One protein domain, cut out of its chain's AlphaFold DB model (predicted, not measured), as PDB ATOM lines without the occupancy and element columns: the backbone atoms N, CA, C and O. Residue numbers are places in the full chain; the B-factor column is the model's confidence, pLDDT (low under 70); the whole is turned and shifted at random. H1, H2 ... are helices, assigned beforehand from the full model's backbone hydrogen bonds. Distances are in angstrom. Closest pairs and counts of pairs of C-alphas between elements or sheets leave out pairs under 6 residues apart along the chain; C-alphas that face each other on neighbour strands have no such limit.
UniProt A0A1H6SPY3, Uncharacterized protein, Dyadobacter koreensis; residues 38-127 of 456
ATOM      1  N   GLU A  38      76.208 -61.570  42.465       77.25
ATOM      2  CA  GLU A  38      75.057 -60.844  41.915       77.25
ATOM      3  C   GLU A  38      73.765 -61.649  42.089       77.25
ATOM      4  O   GLU A  38      72.742 -61.118  42.536       77.25
ATOM      5  N   ASN A  39      73.828 -62.959  41.834       76.06
ATOM      6  CA  ASN A  39      72.706 -63.872  42.054       76.06
ATOM      7  C   ASN A  39      72.339 -63.965  43.541       76.06
ATOM      8  O   ASN A  39      71.156 -63.989  43.888       76.06
ATOM      9  N   LEU A  40      73.338 -63.981  44.430       80.25
ATOM     10  CA  LEU A  40      73.120 -64.011  45.877       80.25
ATOM     11  C   LEU A  40      72.379 -62.757  46.368       80.25
ATOM     12  O   LEU A  40      71.548 -62.843  47.270       80.25
ATOM     13  N   ASN A  41      72.642 -61.600  45.761       78.00
ATOM     14  CA  ASN A  41      71.987 -60.343  46.124       78.00
ATOM     15  C   ASN A  41      70.578 -60.186  45.544       78.00
ATOM     16  O   ASN A  41      69.739 -59.524  46.158       78.00
ATOM     17  N   THR A  42      70.306 -60.772  44.381       83.00
ATOM     18  CA  THR A  42      69.028 -60.605  43.671       83.00
ATOM     19  C   THR A  42      68.001 -61.688  44.011       83.00
ATOM     20  O   THR A  42      66.800 -61.422  43.972       83.00
ATOM     21  N   SER A  43      68.435 -62.889  44.405       88.25
ATOM     22  CA  SER A  43      67.555 -64.020  44.721       88.25
ATOM     23  C   SER A  43      67.393 -64.235  46.227       88.25
ATOM     24  O   SER A  43      68.318 -64.650  46.929       88.25
ATOM     25  N   SER A  44      66.181 -64.008  46.746       86.19
ATOM     26  CA  SER A  44      65.870 -64.220  48.167       86.19
ATOM     27  C   SER A  44      65.990 -65.686  48.600       86.19
ATOM     28  O   SER A  44      66.432 -65.940  49.721       86.19
ATOM     29  N   SER A  45      65.650 -66.639  47.724       84.56
ATOM     30  CA  SER A  45      65.757 -68.078  47.998       84.56
ATOM     31  C   SER A  45      67.210 -68.539  48.043       84.56
ATOM     32  O   SER A  45      67.606 -69.177  49.017       84.56
ATOM     33  N   PHE A  46      68.030 -68.126  47.068       86.06
ATOM     34  CA  PHE A  46      69.465 -68.416  47.077       86.06
ATOM     35  C   PHE A  46      70.123 -67.837  48.325       86.06
ATOM     36  O   PHE A  46      70.799 -68.550  49.061       86.06
ATOM     37  N   ARG A  47      69.853 -66.566  48.622       86.25
ATOM     38  CA  ARG A  47      70.376 -65.901  49.813       86.25
ATOM     39  C   ARG A  47      70.025 -66.639  51.104       86.25
ATOM     40  O   ARG A  47      70.901 -66.846  51.940       86.25
ATOM     41  N   SER A  48      68.775 -67.077  51.244       85.56
ATOM     42  CA  SER A  48      68.328 -67.858  52.401       85.56
ATOM     43  C   SER A  48      69.069 -69.194  52.516       85.56
ATOM     44  O   SER A  48      69.603 -69.510  53.577       85.56
ATOM     45  N   ASP A  49      69.123 -69.977  51.438       85.50
ATOM     46  CA  ASP A  49      69.775 -71.291  51.442       85.50
ATOM     47  C   ASP A  49      71.291 -71.181  51.665       85.50
ATOM     48  O   ASP A  49      71.887 -71.991  52.379       85.50
ATOM     49  N   PHE A  50      71.917 -70.146  51.104       85.81
ATOM     50  CA  PHE A  50      73.336 -69.866  51.274       85.81
ATOM     51  C   PHE A  50      73.678 -69.450  52.711       85.81
ATOM     52  O   PHE A  50      74.647 -69.953  53.278       85.81
ATOM     53  N   TYR A  51      72.872 -68.596  53.352       87.56
ATOM     54  CA  TYR A  51      73.081 -68.240  54.761       87.56
ATOM     55  C   TYR A  51      72.878 -69.422  55.706       87.56
ATOM     56  O   TYR A  51      73.652 -69.579  56.651       87.56
ATOM     57  N   GLU A  52      71.897 -70.289  55.441       87.69
ATOM     58  CA  GLU A  52      71.743 -71.533  56.198       87.69
ATOM     59  C   GLU A  52      72.978 -72.430  56.071       87.69
ATOM     60  O   GLU A  52      73.450 -72.979  57.069       87.69
ATOM     61  N   TYR A  53      73.539 -72.549  54.866       87.50
ATOM     62  CA  TYR A  53      74.789 -73.272  54.650       87.50
ATOM     63  C   TYR A  53      75.941 -72.670  55.467       87.50
ATOM     64  O   TYR A  53      76.568 -73.382  56.258       87.50
ATOM     65  N   LEU A  54      76.173 -71.356  55.355       86.38
ATOM     66  CA  LEU A  54      77.227 -70.662  56.101       86.38
ATOM     67  C   LEU A  54      77.063 -70.808  57.614       86.38
ATOM     68  O   LEU A  54      78.055 -70.963  58.323       86.38
ATOM     69  N   TYR A  55      75.833 -70.770  58.124       86.75
ATOM     70  CA  TYR A  55      75.543 -70.934  59.547       86.75
ATOM     71  C   TYR A  55      75.898 -72.338  60.059       86.75
ATOM     72  O   TYR A  55      76.385 -72.490  61.186       86.75
ATOM     73  N   ASN A  56      75.659 -73.372  59.250       85.50
ATOM     74  CA  ASN A  56      75.904 -74.760  59.639       85.50
ATOM     75  C   ASN A  56      77.359 -75.212  59.414       85.50
ATOM     76  O   ASN A  56      77.785 -76.151  60.079       85.50
ATOM     77  N   ALA A  57      78.118 -74.559  58.526       83.81
ATOM     78  CA  ALA A  57      79.474 -74.966  58.139       83.81
ATOM     79  C   ALA A  57      80.549 -74.829  59.240       83.81
ATOM     80  O   ALA A  57      81.596 -75.461  59.143       83.81
ATOM     81  N   ASP A  58      80.286 -74.049  60.298       82.50
ATOM     82  CA  ASP A  58      81.136 -73.911  61.496       82.50
ATOM     83  C   ASP A  58      82.642 -73.712  61.211       82.50
ATOM     84  O   ASP A  58      83.496 -74.360  61.822       82.50
ATOM     85  N   PHE A  59      82.969 -72.804  60.286       83.12
ATOM     86  CA  PHE A  59      84.345 -72.539  59.857       83.12
ATOM     87  C   PHE A  59      85.261 -72.178  61.038       83.12
ATOM     88  O   PHE A  59      84.949 -71.294  61.843       83.12
ATOM     89  N   LYS A  60      86.405 -72.863  61.160       81.25
ATOM     90  CA  LYS A  60      87.380 -72.641  62.242       81.25
ATOM     91  C   LYS A  60      88.601 -71.860  61.782       81.25
ATOM     92  O   LYS A  60      89.280 -71.271  62.624       81.25
ATOM     93  N   SER A  61      88.868 -71.865  60.483       80.75
ATOM     94  CA  SER A  61      90.044 -71.275  59.860       80.75
ATOM     95  C   SER A  61      89.740 -70.743  58.460       80.75
ATOM     96  O   SER A  61      88.743 -71.107  57.839       80.75
ATOM     97  N   GLU A  62      90.655 -69.929  57.941       76.12
ATOM     98  CA  GLU A  62      90.656 -69.468  56.551       76.12
ATOM     99  C   GLU A  62      90.627 -70.634  55.550       76.12
ATOM    100  O   GLU A  62      89.846 -70.632  54.600       76.12
ATOM    101  N   ASN A  63      91.413 -71.683  55.813       71.88
ATOM    102  CA  ASN A  63      91.458 -72.875  54.971       71.88
ATOM    103  C   ASN A  63      90.102 -73.586  54.887       71.88
ATOM    104  O   ASN A  63      89.794 -74.151  53.839       71.88
ATOM    105  N   ASP A  64      89.283 -73.550  55.943       73.56
ATOM    106  CA  ASP A  64      87.942 -74.150  55.910       73.56
ATOM    107  C   ASP A  64      87.009 -73.370  54.969       73.56
ATOM    108  O   ASP A  64      86.219 -73.973  54.244       73.56
ATOM    109  N   VAL A  65      87.138 -72.039  54.936       73.56
ATOM    110  CA  VAL A  65      86.361 -71.143  54.062       73.56
ATOM    111  C   VAL A  65      86.784 -71.299  52.599       73.56
ATOM    112  O   VAL A  65      85.936 -71.454  51.719       73.56
ATOM    113  N   LEU A  66      88.095 -71.339  52.339       70.56
ATOM    114  CA  LEU A  66      88.638 -71.563  50.996       70.56
ATOM    115  C   LEU A  66      88.299 -72.965  50.473       70.56
ATOM    116  O   LEU A  66      87.938 -73.118  49.309       70.56
ATOM    117  N   SER A  67      88.341 -73.988  51.332       67.44
ATOM    118  CA  SER A  67      87.946 -75.359  50.967       67.44
ATOM    119  C   SER A  67      86.448 -75.485  50.672       67.44
ATOM    120  O   SER A  67      86.038 -76.376  49.931       67.44
ATOM    121  N   ALA A  68      85.633 -74.587  51.226       70.88
ATOM    122  CA  ALA A  68      84.219 -74.435  50.900       70.88
ATOM    123  C   ALA A  68      83.967 -73.665  49.586       70.88
ATOM    124  O   ALA A  68      82.816 -73.524  49.168       70.88
ATOM    125  N   GLY A  69      85.025 -73.176  48.927       70.69
ATOM    126  CA  GLY A  69      84.939 -72.434  47.672       70.69
ATOM    127  C   GLY A  69      84.376 -71.022  47.824       70.69
ATOM    128  O   GLY A  69      83.878 -70.443  46.858       70.69
ATOM    129  N   ILE A  70      84.418 -70.464  49.035       75.81
ATOM    130  CA  ILE A  70      84.006 -69.088  49.305       75.81
ATOM    131  C   ILE A  70      85.231 -68.192  49.109       75.81
ATOM    132  O   ILE A  70      86.265 -68.399  49.745       75.81
ATOM    133  N   SER A  71      85.113 -67.196  48.230       69.88
ATOM    134  CA  SER A  71      86.155 -66.179  48.073       69.88
ATOM    135  C   SER A  71      86.126 -65.211  49.253       69.88
ATOM    136  O   SER A  71      85.058 -64.752  49.663       69.88
ATOM    137  N   LEU A  72      87.310 -64.884  49.771       63.59
ATOM    138  CA  LEU A  72      87.509 -63.886  50.824       63.59
ATOM    139  C   LEU A  72      87.550 -62.454  50.279       63.59
ATOM    140  O   LEU A  72      87.901 -61.546  51.018       63.59
ATOM    141  N   GLU A  73      87.252 -62.227  48.999       58.41
ATOM    142  CA  GLU A  73      87.187 -60.878  48.417       58.41
ATOM    143  C   GLU A  73      85.750 -60.330  48.353       58.41
ATOM    144  O   GLU A  73      85.546 -59.150  48.063       58.41
ATOM    145  N   THR A  74      84.741 -61.151  48.662       59.56
ATOM    146  CA  THR A  74      83.331 -60.789  48.488       59.56
ATOM    147  C   THR A  74      82.724 -60.203  49.767       59.56
ATOM    148  O   THR A  74      82.502 -60.904  50.754       59.56
ATOM    149  N   LEU A  75      82.357 -58.919  49.727       62.34
ATOM    150  CA  LEU A  75      81.496 -58.288  50.734       62.34
ATOM    151  C   LEU A  75      80.070 -58.818  50.591       62.34
ATOM    152  O   LEU A  75      79.334 -58.366  49.724       62.34
ATOM    153  N   ILE A  76      79.659 -59.754  51.443       67.06
ATOM    154  CA  ILE A  76      78.290 -60.277  51.415       67.06
ATOM    155  C   ILE A  76      77.437 -59.481  52.408       67.06
ATOM    156  O   ILE A  76      77.763 -59.487  53.601       67.06
ATOM    157  N   PRO A  77      76.354 -58.805  51.968       67.25
ATOM    158  CA  PRO A  77      75.411 -58.174  52.879       67.25
ATOM    159  C   PRO A  77      74.917 -59.209  53.882       67.25
ATOM    160  O   PRO A  77      74.604 -60.340  53.516       67.25
ATOM    161  N   GLY A  78      74.884 -58.853  55.154       69.50
ATOM    162  CA  GLY A  78      74.318 -59.694  56.187       69.50
ATOM    163  C   GLY A  78      72.785 -59.643  56.175       69.50
ATOM    164  O   GLY A  78      72.181 -58.737  55.598       69.50
ATOM    165  N   PRO A  79      72.133 -60.609  56.837       67.75
ATOM    166  CA  PRO A  79      70.678 -60.660  56.972       67.75
ATOM    167  C   PRO A  79      70.130 -59.512  57.836       67.75
ATOM    168  O   PRO A  79      68.955 -59.170  57.731       67.75
ATOM    169  N   VAL A  80      70.978 -58.904  58.675       70.38
ATOM    170  CA  VAL A  80      70.657 -57.710  59.463       70.38
ATOM    171  C   VAL A  80      71.169 -56.480  58.717       70.38
ATOM    172  O   VAL A  80      72.344 -56.427  58.343       70.38
ATOM    173  N   ALA A  81      70.306 -55.484  58.509       68.38
ATOM    174  CA  ALA A  81      70.680 -54.238  57.844       68.38
ATOM    175  C   ALA A  81      71.922 -53.610  58.507       68.38
ATOM    176  O   ALA A  81      71.955 -53.421  59.720       68.38
ATOM    177  N   GLY A  82      72.952 -53.321  57.707       64.06
ATOM    178  CA  GLY A  82      74.224 -52.764  58.183       64.06
ATOM    179  C   GLY A  82      75.259 -53.789  58.661       64.06
ATOM    180  O   GLY A  82      76.380 -53.397  58.971       64.06
ATOM    181  N   THR A  83      74.938 -55.087  58.688       65.25
ATOM    182  CA  THR A  83      75.946 -56.143  58.884       65.25
ATOM    183  C   THR A  83      76.496 -56.599  57.537       65.25
ATOM    184  O   THR A  83      75.752 -56.694  56.566       65.25
ATOM    185  N   PHE A  84      77.791 -56.893  57.471       66.50
ATOM    186  CA  PHE A  84      78.421 -57.590  56.352       66.50
ATOM    187  C   PHE A  84      79.069 -58.857  56.897       66.50
ATOM    188  O   PHE A  84      79.557 -58.869  58.030       66.50
ATOM    189  N   LEU A  85      79.072 -59.932  56.113       64.50
ATOM    190  CA  LEU A  85      79.881 -61.096  56.447       64.50
ATOM    191  C   LEU A  85      81.365 -60.706  56.332       64.50
ATOM    192  O   LEU A  85      81.770 -60.168  55.299       64.50
ATOM    193  N   PRO A  86      82.190 -60.977  57.355       55.03
ATOM    194  CA  PRO A  86      83.593 -60.569  57.418       55.03
ATOM    195  C   PRO A  86      84.497 -61.505  56.597       55.03
ATOM    196  O   PRO A  86      85.557 -61.922  57.053       55.03
ATOM    197  N   PHE A  87      84.089 -61.857  55.380       61.16
ATOM    198  CA  PHE A  87      84.983 -62.458  54.389       61.16
ATOM    199  C   PHE A  87      85.631 -61.330  53.576       61.16
ATOM    200  O   PHE A  87      85.561 -61.335  52.357       61.16
ATOM    201  N   ILE A  88      86.135 -60.286  54.249       47.16
ATOM    202  CA  ILE A  88      86.506 -59.018  53.608       47.16
ATOM    203  C   ILE A  88      88.001 -58.992  53.281       47.16
ATOM    204  O   ILE A  88      88.842 -58.840  54.167       47.16
ATOM    205  N   GLY A  89      88.295 -59.060  51.984       45.50
ATOM    206  CA  GLY A  89      89.253 -58.272  51.197       45.50
ATOM    207  C   GLY A  89      90.717 -58.189  51.634       45.50
ATOM    208  O   GLY A  89      91.471 -57.442  51.022       45.50
ATOM    209  N   SER A  90      91.143 -58.894  52.678       43.72
ATOM    210  CA  SER A  90      92.491 -58.739  53.249       43.72
ATOM    211  C   SER A  90      93.158 -60.053  53.658       43.72
ATOM    212  O   SER A  90      94.206 -60.034  54.297       43.72
ATOM    213  N   GLY A  91      92.567 -61.194  53.282       51.69
ATOM    214  CA  GLY A  91      93.135 -62.519  53.556       51.69
ATOM    215  C   GLY A  91      93.066 -62.957  55.023       51.69
ATOM    216  O   GLY A  91      93.771 -63.878  55.400       51.69
ATOM    217  N   ASN A  92      92.239 -62.326  55.866       58.62
ATOM    218  CA  ASN A  92      92.094 -62.718  57.271       58.62
ATOM    219  C   ASN A  92      90.649 -63.119  57.594       58.62
ATOM    220  O   ASN A  92      89.744 -62.286  57.597       58.62
ATOM    221  N   PHE A  93      90.437 -64.400  57.914       72.88
ATOM    222  CA  PHE A  93      89.182 -64.890  58.488       72.88
ATOM    223  C   PHE A  93      89.004 -64.346  59.916       72.88
ATOM    224  O   PHE A  93      89.617 -64.847  60.864       72.88
ATOM    225  N   ASP A  94      88.151 -63.332  60.093       80.50
ATOM    226  CA  ASP A  94      87.825 -62.803  61.420       80.50
ATOM    227  C   ASP A  94      86.783 -63.683  62.128       80.50
ATOM    228  O   ASP A  94      85.562 -63.529  61.999       80.50
ATOM    229  N   LYS A  95      87.297 -64.608  62.940       79.56
ATOM    230  CA  LYS A  95      86.503 -65.523  63.764       79.56
ATOM    231  C   LYS A  95      85.540 -64.797  64.710       79.56
ATOM    232  O   LYS A  95      84.477 -65.349  65.014       79.56
ATOM    233  N   SER A  96      85.893 -63.606  65.198       81.69
ATOM    234  CA  SER A  96      85.060 -62.847  66.138       81.69
ATOM    235  C   SER A  96      83.822 -62.292  65.436       81.69
ATOM    236  O   SER A  96      82.699 -62.581  65.857       81.69
ATOM    237  N   SER A  97      84.016 -61.646  64.286       81.31
ATOM    238  CA  SER A  97      82.936 -61.129  63.450       81.31
ATOM    239  C   SER A  97      82.043 -62.251  62.893       81.31
ATOM    240  O   SER A  97      80.819 -62.113  62.886       81.31
ATOM    241  N   TYR A  98      82.607 -63.405  62.500       82.31
ATOM    242  CA  TYR A  98      81.802 -64.559  62.066       82.31
ATOM    243  C   TYR A  98      80.960 -65.131  63.217       82.31
ATOM    244  O   TYR A  98      79.783 -65.446  63.032       82.31
ATOM    245  N   SER A  99      81.523 -65.216  64.428       84.06
ATOM    246  CA  SER A  99      80.788 -65.673  65.616       84.06
ATOM    247  C   SER A  99      79.658 -64.710  65.993       84.06
ATOM    248  O   SER A  99      78.559 -65.158  66.324       84.06
ATOM    249  N   GLN A 100      79.896 -63.398  65.893       85.56
ATOM    250  CA  GLN A 100      78.879 -62.372  66.115       85.56
ATOM    251  C   GLN A 100      77.748 -62.471  65.083       85.56
ATOM    252  O   GLN A 100      76.581 -62.534  65.469       85.56
ATOM    253  N   TRP A 101      78.074 -62.571  63.790       87.19
ATOM    254  CA  TRP A 101      77.077 -62.787  62.736       87.19
ATOM    255  C   TRP A 101      76.243 -64.044  62.995       87.19
ATOM    256  O   TRP A 101      75.013 -63.999  62.943       87.19
ATOM    257  N   ARG A 102      76.900 -65.163  63.327       86.94
ATOM    258  CA  ARG A 102      76.232 -66.443  63.585       86.94
ATOM    259  C   ARG A 102      75.273 -66.344  64.769       86.94
ATOM    260  O   ARG A 102      74.169 -66.884  64.704       86.94
ATOM    261  N   SER A 103      75.678 -65.635  65.824       88.12
ATOM    262  CA  SER A 103      74.834 -65.345  66.982       88.12
ATOM    263  C   SER A 103      73.592 -64.539  66.588       88.12
ATOM    264  O   SER A 103      72.484 -64.905  66.973       88.12
ATOM    265  N   GLU A 104      73.734 -63.483  65.786       86.81
ATOM    266  CA  GLU A 104      72.592 -62.667  65.348       86.81
ATOM    267  C   GLU A 104      71.656 -63.422  64.393       86.81
ATOM    268  O   GLU A 104      70.446 -63.446  64.619       86.81
ATOM    269  N   TYR A 105      72.192 -64.120  63.386       85.44
ATOM    270  CA  TYR A 105      71.379 -64.900  62.445       85.44
ATOM    271  C   TYR A 105      70.588 -66.018  63.138       85.44
ATOM    272  O   TYR A 105      69.450 -66.306  62.761       85.44
ATOM    273  N   SER A 106      71.144 -66.612  64.204       88.25
ATOM    274  CA  SER A 106      70.440 -67.632  64.989       88.25
ATOM    275  C   SER A 106      69.115 -67.136  65.583       88.25
ATOM    276  O   SER A 106      68.186 -67.932  65.715       88.25
ATOM    277  N   LYS A 107      68.993 -65.831  65.880       88.69
ATOM    278  CA  LYS A 107      67.778 -65.226  66.452       88.69
ATOM    279  C   LYS A 107      66.642 -65.101  65.435       88.69
ATOM    280  O   LYS A 107      65.479 -65.129  65.816       88.69
ATOM    281  N   THR A 108      66.967 -64.960  64.151       83.50
ATOM    282  CA  THR A 108      65.989 -64.784  63.061       83.50
ATOM    283  C   THR A 108      65.572 -66.099  62.400       83.50
ATOM    284  O   THR A 108      64.739 -66.116  61.495       83.50
ATOM    285  N   ARG A 109      66.170 -67.214  62.823       84.00
ATOM    286  CA  ARG A 109      66.045 -68.512  62.170       84.00
ATOM    287  C   ARG A 109      64.766 -69.229  62.604       84.00
ATOM    288  O   ARG A 109      64.589 -69.532  63.779       84.00
ATOM    289  N   GLN A 110      63.895 -69.553  61.651       74.00
ATOM    290  CA  GLN A 110      62.641 -70.261  61.944       74.00
ATOM    291  C   GLN A 110      62.771 -71.790  61.884       74.00
ATOM    292  O   GLN A 110      61.966 -72.497  62.484       74.00
ATOM    293  N   VAL A 111      63.778 -72.324  61.176       81.25
ATOM    294  CA  VAL A 111      63.892 -73.767  60.908       81.25
ATOM    295  C   VAL A 111      65.306 -74.264  61.177       81.25
ATOM    296  O   VAL A 111      66.280 -73.725  60.659       81.25
ATOM    297  N   LYS A 112      65.424 -75.343  61.959       84.00
ATOM    298  CA  LYS A 112      66.692 -76.033  62.209       84.00
ATOM    299  C   LYS A 112      66.889 -77.144  61.175       84.00
ATOM    300  O   LYS A 112      66.366 -78.239  61.344       84.00
ATOM    301  N   ILE A 113      67.639 -76.860  60.115       85.69
ATOM    302  CA  ILE A 113      68.087 -77.857  59.125       85.69
ATOM    303  C   ILE A 113      69.534 -78.292  59.395       85.69
ATOM    304  O   ILE A 113      70.288 -77.540  60.022       85.69
ATOM    305  N   SER A 114      69.906 -79.506  58.963       85.25
ATOM    306  CA  SER A 114      71.272 -80.040  59.120       85.25
ATOM    307  C   SER A 114      72.259 -79.410  58.129       85.25
ATOM    308  O   SER A 114      71.856 -78.819  57.122       85.25
ATOM    309  N   TYR A 115      73.561 -79.581  58.387       79.81
ATOM    310  CA  TYR A 115      74.617 -79.146  57.469       79.81
ATOM    311  C   TYR A 115      74.432 -79.751  56.074       79.81
ATOM    312  O   TYR A 115      74.384 -79.011  55.096       79.81
ATOM    313  N   GLU A 116      74.221 -81.065  55.977       73.44
ATOM    314  CA  GLU A 116      74.073 -81.796  54.712       73.44
ATOM    315  C   GLU A 116      72.882 -81.287  53.897       73.44
ATOM    316  O   GLU A 116      72.987 -81.107  52.683       73.44
ATOM    317  N   GLN A 117      71.760 -81.009  54.564       73.38
ATOM    318  CA  GLN A 117      70.570 -80.456  53.920       73.38
ATOM    319  C   GLN A 117      70.829 -79.041  53.394       73.38
ATOM    320  O   GLN A 117      70.516 -78.757  52.240       73.38
ATOM    321  N   SER A 118      71.426 -78.168  54.212       81.62
ATOM    322  CA  SER A 118      71.747 -76.795  53.799       81.62
ATOM    323  C   SER A 118      72.790 -76.747  52.676       81.62
ATOM    324  O   SER A 118      72.619 -76.008  51.712       81.62
ATOM    325  N   PHE A 119      73.810 -77.608  52.730       75.25
ATOM    326  CA  PHE A 119      74.814 -77.742  51.681       75.25
ATOM    327  C   PHE A 119      74.199 -78.244  50.372       75.25
ATOM    328  O   PHE A 119      74.469 -77.683  49.314       75.25
ATOM    329  N   SER A 120      73.323 -79.256  50.423       70.62
ATOM    330  CA  SER A 120      72.632 -79.758  49.228       70.62
ATOM    331  C   SER A 120      71.777 -78.686  48.552       70.62
ATOM    332  O   SER A 120      71.695 -78.679  47.326       70.62
ATOM    333  N   ARG A 121      71.151 -77.794  49.330       83.19
ATOM    334  CA  ARG A 121      70.388 -76.659  48.798       83.19
ATOM    335  C   ARG A 121      71.305 -75.595  48.208       83.19
ATOM    336  O   ARG A 121      71.122 -75.226  47.060       83.19
ATOM    337  N   ALA A 122      72.340 -75.160  48.929       78.50
ATOM    338  CA  ALA A 122      73.287 -74.162  48.427       78.50
ATOM    339  C   ALA A 122      73.992 -74.621  47.135       78.50
ATOM    340  O   ALA A 122      74.196 -73.830  46.216       78.50
ATOM    341  N   ARG A 123      74.296 -75.921  47.026       77.88
ATOM    342  CA  ARG A 123      74.959 -76.522  45.862       77.88
ATOM    343  C   ARG A 123      74.195 -76.331  44.550       77.88
ATOM    344  O   ARG A 123      74.828 -76.300  43.501       77.88
ATOM    345  N   GLN A 124      72.868 -76.193  44.587       80.38
ATOM    346  CA  GLN A 124      72.069 -75.999  43.371       80.38
ATOM    347  C   GLN A 124      72.346 -74.655  42.675       80.38
ATOM    348  O   GLN A 124      72.015 -74.499  41.506       80.38
ATOM    349  N   TYR A 125      72.963 -73.705  43.386       82.19
ATOM    350  CA  TYR A 125      73.283 -72.362  42.894       82.19
ATOM    351  C   TYR A 125      74.737 -72.202  42.445       82.19
ATOM    352  O   TYR A 125      75.154 -71.107  42.076       82.19
ATOM    353  N   VAL A 126      75.525 -73.273  42.519       79.25
ATOM    354  CA  VAL A 126      76.921 -73.247  42.106       79.25
ATOM    355  C   VAL A 126      76.992 -73.198  40.583       79.25
ATOM    356  O   VAL A 126      76.441 -74.061  39.897       79.25
ATOM    357  N   GLU A 127      77.711 -72.214  40.052       75.12
ATOM    358  CA  GLU A 127      77.962 -72.136  38.618       75.12
ATOM    359  C   GLU A 127      79.004 -73.184  38.228       75.12
ATOM    360  O   GLU A 127      80.172 -73.126  38.619       75.12
TER     361      GLU A 127
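This is residues 38 to 127 of the 456 residues of an uncharacterized protein of Dyadobacter koreensis (UniProt A0A1H6SPY3). The longest helix, H4, runs along one side of a rounded, compact domain, close to H2, which packs on H5 running the opposite way. Short H1 makes a corner with H2, while the small helix H3 and the long loop of residues 68 to 94 lie away from H5. The printed part has 90 residues, with five named helices in the order H1, H2, H3, H4, H5 and no named strand; the class is all helix. The radius of gyration of the C-alphas is 12.3 A, and the spans are 30 by 30 by 25 A.

H4, residues 95 to 108, is close but not clearly touching H2, residues 44 to 56; their closest C-alphas, of Arg 102 and Tyr 55, are 6.1 A apart. They run opposite ways at a steep tilt of 57 degrees. H2 touches H5, residues 115 to 125; their closest C-alphas, of Tyr 53 and Ser 118, are 4.7 A apart. They run opposite ways at a tilt of 36 degrees, only just steep. H1, residues 38 to 42, and H2 touch only at the corner, with H2 taking part through residues 46 to 50 alone; the closest C-alphas, of Leu 40 and Arg 47, are 5.2 A apart. H3, residues 62 to 67, touches no helix. Every O i to N i+4 pair is within hydrogen-bond range in H1, H2 and H3, against 8 of 10 in H4 and 5 of 7 in H5.

H4 is 20.5 A long, from C-alpha 95 at (86.503, -65.523, 63.764) to C-alpha 108 at (65.989, -64.784, 63.061). H2 measures 18.5 A, H5 16.1 A, H3 8.6 A and H1 6.3 A. H5 ends with C-alpha 125 at (73.283, -72.362, 42.894).

The C-alphas of Ser 90 and Val 111, the two farthest apart, are 33.2 A from each other. The printed part has no cut. The link from H3 to H4 is long, 27 residues; in it residues 76 to 77 pair antiparallel with residues 84 to 85. The mean pLDDT of the printed part is 76.2, with residue 67, residues 71 to 79 and residues 81 to 92 under 70.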